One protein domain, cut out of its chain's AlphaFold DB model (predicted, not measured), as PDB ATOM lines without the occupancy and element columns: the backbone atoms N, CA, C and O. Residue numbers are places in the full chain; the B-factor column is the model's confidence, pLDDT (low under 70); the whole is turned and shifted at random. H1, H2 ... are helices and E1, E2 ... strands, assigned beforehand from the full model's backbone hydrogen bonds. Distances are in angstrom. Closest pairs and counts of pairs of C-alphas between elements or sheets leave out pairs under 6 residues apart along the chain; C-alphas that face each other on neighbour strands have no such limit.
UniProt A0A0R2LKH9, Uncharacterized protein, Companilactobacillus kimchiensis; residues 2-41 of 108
ATOM      1  N   ALA A   2     178.262 268.940 153.199       97.38
ATOM      2  CA  ALA A   2     178.598 269.596 154.460       97.38
ATOM      3  C   ALA A   2     179.249 270.957 154.205       97.38
ATOM      4  O   ALA A   2     180.019 271.117 153.260       97.38
ATOM      5  N   VAL A   3     178.955 271.921 155.075       97.44
ATOM      6  CA  VAL A   3     179.631 273.220 155.100       97.44
ATOM      7  C   VAL A   3     180.642 273.199 156.253       97.44
ATOM      8  O   VAL A   3     180.339 272.713 157.350       97.44
ATOM      9  N   LEU A   4     181.845 273.706 156.014       97.56
ATOM     10  CA  LEU A   4     182.967 273.718 156.947       97.56
ATOM     11  C   LEU A   4     183.233 275.140 157.459       97.56
ATOM     12  O   LEU A   4     182.949 276.126 156.787       97.56
ATOM     13  N   ALA A   5     183.772 275.236 158.675       97.12
ATOM     14  CA  ALA A   5     184.036 276.499 159.375       97.12
ATOM     15  C   ALA A   5     185.527 276.904 159.353       97.12
ATOM     16  O   ALA A   5     185.987 277.669 160.199       97.12
ATOM     17  N   ALA A   6     186.295 276.337 158.425       97.75
ATOM     18  CA  ALA A   6     187.733 276.529 158.254       97.75
ATOM     19  C   ALA A   6     188.102 276.296 156.779       97.75
ATOM     20  O   ALA A   6     187.262 275.824 156.009       97.75
ATOM     21  N   GLY A   7     189.334 276.608 156.376       97.81
ATOM     22  CA  GLY A   7     189.835 276.277 155.035       97.81
ATOM     23  C   GLY A   7     189.743 274.773 154.747       97.81
ATOM     24  O   GLY A   7     189.853 273.962 155.665       97.81
ATOM     25  N   LEU A   8     189.529 274.390 153.483       96.75
ATOM     26  CA  LEU A   8     189.350 272.978 153.084       96.75
ATOM     27  C   LEU A   8     190.575 272.088 153.366       96.75
ATOM     28  O   LEU A   8     190.446 270.872 153.435       96.75
ATOM     29  N   ASP A   9     191.749 272.691 153.528       96.50
ATOM     30  CA  ASP A   9     193.021 272.056 153.880       96.50
ATOM     31  C   ASP A   9     193.239 271.910 155.398       96.50
ATOM     32  O   ASP A   9     194.273 271.398 155.828       96.50
ATOM     33  N   GLN A  10     192.304 272.381 156.227       97.62
ATOM     34  CA  GLN A  10     192.375 272.215 157.677       97.62
ATOM     35  C   GLN A  10     191.795 270.869 158.134       97.62
ATOM     36  O   GLN A  10     190.932 270.301 157.461       97.62
ATOM     37  N   PRO A  11     192.205 270.371 159.317       97.00
ATOM     38  CA  PRO A  11     191.600 269.186 159.912       97.00
ATOM     39  C   PRO A  11     190.081 269.322 160.077       97.00
ATOM     40  O   PRO A  11     189.571 270.378 160.458       97.00
ATOM     41  N   ILE A  12     189.362 268.223 159.839       97.50
ATOM     42  CA  ILE A  12     187.910 268.163 160.022       97.50
ATOM     43  C   ILE A  12     187.556 268.361 161.498       97.50
ATOM     44  O   ILE A  12     188.131 267.732 162.387       97.50
ATOM     45  N   TYR A  13     186.563 269.215 161.746       96.38
ATOM     46  CA  TYR A  13     186.003 269.454 163.069       96.38
ATOM     47  C   TYR A  13     184.481 269.222 163.072       96.38
ATOM     48  O   TYR A  13     183.794 269.715 162.171       96.38
ATOM     49  N   PRO A  14     183.934 268.535 164.091       96.38
ATOM     50  CA  PRO A  14     184.655 267.885 165.193       96.38
ATOM     51  C   PRO A  14     185.491 266.673 164.722       96.38
ATOM     52  O   PRO A  14     185.159 266.085 163.692       96.38
ATOM     53  N   PRO A  15     186.539 266.260 165.469       96.75
ATOM     54  CA  PRO A  15     187.410 265.144 165.076       96.75
ATOM     55  C   PRO A  15     186.673 263.821 164.821       96.75
ATOM     56  O   PRO A  15     187.080 263.044 163.965       96.75
ATOM     57  N   GLY A  16     185.541 263.583 165.493       97.75
ATOM     58  CA  GLY A  16     184.699 262.404 165.243       97.75
ATOM     59  C   GLY A  16     184.153 262.305 163.810       97.75
ATOM     60  O   GLY A  16     183.756 261.225 163.383       97.75
ATOM     61  N   ASN A  17     184.179 263.399 163.042       97.69
ATOM     62  CA  ASN A  17     183.706 263.442 161.658       97.69
ATOM     63  C   ASN A  17     184.823 263.254 160.616       97.69
ATOM     64  O   ASN A  17     184.536 263.362 159.422       97.69
ATOM     65  N   ILE A  18     186.069 262.969 161.021       97.50
ATOM     66  CA  ILE A  18     187.198 262.775 160.091       97.50
ATOM     67  C   ILE A  18     186.879 261.705 159.040       97.50
ATOM     68  O   ILE A  18     187.115 261.935 157.859       97.50
ATOM     69  N   GLU A  19     186.245 260.600 159.439       97.75
ATOM     70  CA  GLU A  19     185.836 259.524 158.522       97.75
ATOM     71  C   GLU A  19     184.564 259.848 157.726       97.75
ATOM     72  O   GLU A  19     184.301 259.258 156.678       97.75
ATOM     73  N   LEU A  20     183.746 260.791 158.200       98.19
ATOM     74  CA  LEU A  20     182.511 261.182 157.521       98.19
ATOM     75  C   LEU A  20     182.798 262.057 156.296       98.19
ATOM     76  O   LEU A  20     182.165 261.877 155.256       98.19
ATOM     77  N   ALA A  21     183.759 262.976 156.393       97.62
ATOM     78  CA  ALA A  21     184.142 263.861 155.293       97.62
ATOM     79  C   ALA A  21     184.485 263.114 153.980       97.62
ATOM     80  O   ALA A  21     183.861 263.419 152.959       97.62
ATOM     81  N   PRO A  22     185.384 262.106 153.959       97.06
ATOM     82  CA  PRO A  22     185.669 261.347 152.743       97.06
ATOM     83  C   PRO A  22     184.469 260.512 152.289       97.06
ATOM     84  O   PRO A  22     184.229 260.412 151.088       97.06
ATOM     85  N   ARG A  23     183.655 259.971 153.211       98.31
ATOM     86  CA  ARG A  23     182.425 259.238 152.855       98.31
ATOM     87  C   ARG A  23     181.422 260.121 152.115       98.31
ATOM     88  O   ARG A  23     180.794 259.648 151.173       98.31
ATOM     89  N   ILE A  24     181.288 261.396 152.498       98.12
ATOM     90  CA  ILE A  24     180.442 262.360 151.773       98.12
ATOM     91  C   ILE A  24     180.906 262.467 150.317       98.12
ATOM     92  O   ILE A  24     180.078 262.360 149.417       98.12
ATOM     93  N   ILE A  25     182.210 262.625 150.077       97.81
ATOM     94  CA  ILE A  25     182.771 262.735 148.721       97.81
ATOM     95  C   ILE A  25     182.611 261.429 147.933       97.81
ATOM     96  O   ILE A  25     182.157 261.450 146.793       97.81
ATOM     97  N   GLN A  26     182.897 260.278 148.548       98.25
ATOM     98  CA  GLN A  26     182.726 258.956 147.925       98.25
ATOM     99  C   GLN A  26     181.281 258.692 147.476       98.25
ATOM    100  O   GLN A  26     181.046 257.943 146.530       98.25
ATOM    101  N   LYS A  27     180.301 259.309 148.144       98.00
ATOM    102  CA  LYS A  27     178.878 259.243 147.793       98.00
ATOM    103  C   LYS A  27     178.439 260.358 146.837       98.00
ATOM    104  O   LYS A  27     177.253 260.662 146.789       98.00
ATOM    105  N   GLN A  28     179.372 260.954 146.088       97.88
ATOM    106  CA  GLN A  28     179.119 262.059 145.149       97.88
ATOM    107  C   GLN A  28     178.510 263.297 145.830       97.88
ATOM    108  O   GLN A  28     177.804 264.093 145.218       97.88
ATOM    109  N   GLY A  29     178.768 263.452 147.130       97.50
ATOM    110  CA  GLY A  29     178.436 264.650 147.878       97.50
ATOM    111  C   GLY A  29     179.506 265.730 147.734       97.50
ATOM    112  O   GLY A  29     180.456 265.621 146.967       97.50
ATOM    113  N   LEU A  30     179.352 266.784 148.534       97.25
ATOM    114  CA  LEU A  30     180.191 267.974 148.471       97.25
ATOM    115  C   LEU A  30     180.567 268.464 149.873       97.25
ATOM    116  O   LEU A  30     179.726 268.461 150.780       97.25
ATOM    117  N   LEU A  31     181.817 268.907 150.020       97.88
ATOM    118  CA  LEU A  31     182.309 269.693 151.149       97.88
ATOM    119  C   LEU A  31     182.532 271.130 150.670       97.88
ATOM    120  O   LEU A  31     183.226 271.348 149.681       97.88
ATOM    121  N   ILE A  32     181.945 272.100 151.364       97.62
ATOM    122  CA  ILE A  32     182.028 273.524 151.018       97.62
ATOM    123  C   ILE A  32     182.695 274.273 152.163       97.62
ATOM    124  O   ILE A  32     182.381 274.035 153.326       97.62
ATOM    125  N   SER A  33     183.567 275.223 151.841       97.19
ATOM    126  CA  SER A  33     184.022 276.238 152.786       97.19
ATOM    127  C   SER A  33     183.949 277.614 152.145       97.19
ATOM    128  O   SER A  33     184.266 277.772 150.969       97.19
ATOM    129  N   THR A  34     183.552 278.611 152.932       95.81
ATOM    130  CA  THR A  34     183.588 280.029 152.544       95.81
ATOM    131  C   THR A  34     184.869 280.718 153.003       95.81
ATOM    132  O   THR A  34     185.000 281.934 152.878       95.81
ATOM    133  N   TYR A  35     185.804 279.957 153.572       97.00
ATOM    134  CA  TYR A  35     187.081 280.457 154.046       97.00
ATOM    135  C   TYR A  35     188.205 280.054 153.088       97.00
ATOM    136  O   TYR A  35     188.225 278.913 152.615       97.00
ATOM    137  N   PRO A  36     189.174 280.951 152.832       97.25
ATOM    138  CA  PRO A  36     190.367 280.609 152.070       97.25
ATOM    139  C   PRO A  36     191.119 279.424 152.679       97.25
ATOM    140  O   PRO A  36     191.036 279.168 153.888       97.25
ATOM    141  N   LEU A  37     191.928 278.758 151.852       97.44
ATOM    142  CA  LEU A  37     192.886 277.767 152.337       97.44
ATOM    143  C   LEU A  37     193.752 278.356 153.461       97.44
ATOM    144  O   LEU A  37     194.013 279.561 153.500       97.44
ATOM    145  N   LYS A  38     194.202 277.496 154.372       96.81
ATOM    146  CA  LYS A  38     194.990 277.802 155.574       96.81
ATOM    147  C   LYS A  38     194.238 278.573 156.662       96.81
ATOM    148  O   LYS A  38     194.808 278.834 157.724       96.81
ATOM    149  N   THR A  39     192.965 278.917 156.455       98.00
ATOM    150  CA  THR A  39     192.153 279.570 157.491       98.00
ATOM    151  C   THR A  39     191.847 278.589 158.614       98.00
ATOM    152  O   THR A  39     191.041 277.680 158.431       98.00
ATOM    153  N   LYS A  40     192.461 278.783 159.784       97.50
ATOM    154  CA  LYS A  40     192.235 277.945 160.970       97.50
ATOM    155  C   LYS A  40     190.801 278.066 161.492       97.50
ATOM    156  O   LYS A  40     190.141 279.088 161.312       97.50
ATOM    157  N   LEU A  41     190.344 277.025 162.184       96.69
ATOM    158  CA  LEU A  41     189.055 277.020 162.867       96.69
ATOM    159  C   LEU A  41     189.056 277.990 164.057       96.69
ATOM    160  O   LEU A  41     189.936 277.931 164.914       96.69
TER     161      LEU A  41
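AT A GLANCE: This is residues 2 to 41 of the 108 residues of an uncharacterized protein of Companilactobacillus kimchiensis (UniProt A0A0R2LKH9). Little regular structure is here: a small parallel pair of strands, E1 and E2, with one short helix, H1, near the end where the strands begin, and loops making up the rest. The long link of residues 5 to 19 swings out from E1 round to H1, with residues 14 to 19 sticking out, and the tail of residues 34 to 41 folds back beyond the other end of the strands. The 40 printed residues include E1, H1 and E2 in that order, a mixed class with 13 residues in named elements. The whole is compact, radius of gyration of the C-alphas 9.7 A, spanning 26 by 19 by 12 A.

HOW THE PARTS SIT: E1, residues 2 to 4, and E2, residues 31 to 33, are parallel neighbours at 32 degrees; N 4 and O 32 are within hydrogen-bond range at 2.8 A. With H1, residues 20 to 26, they form a strand-helix-strand unit, two parallel neighbour strands with a helix between, and its crossover is right-handed. The closest C-alphas of H1 and E2 are those of Ile 25 and Leu 31, 7.4 A. In H1 every O i to N i+4 pair is within hydrogen-bond range.

IN THESE COORDINATES: E1 starts at C-alpha 2 (178.598, 269.596, 154.460). H1 is 9.9 A long. E2 ends at C-alpha 33 (184.022, 276.238, 152.786).

THE WHOLE: The C-alphas of Lys 27 and Lys 40, the two farthest apart, are 26.5 A apart. The printed part has no cut; the link E1 to H1 is long. No printed residue is under 70 in pLDDT.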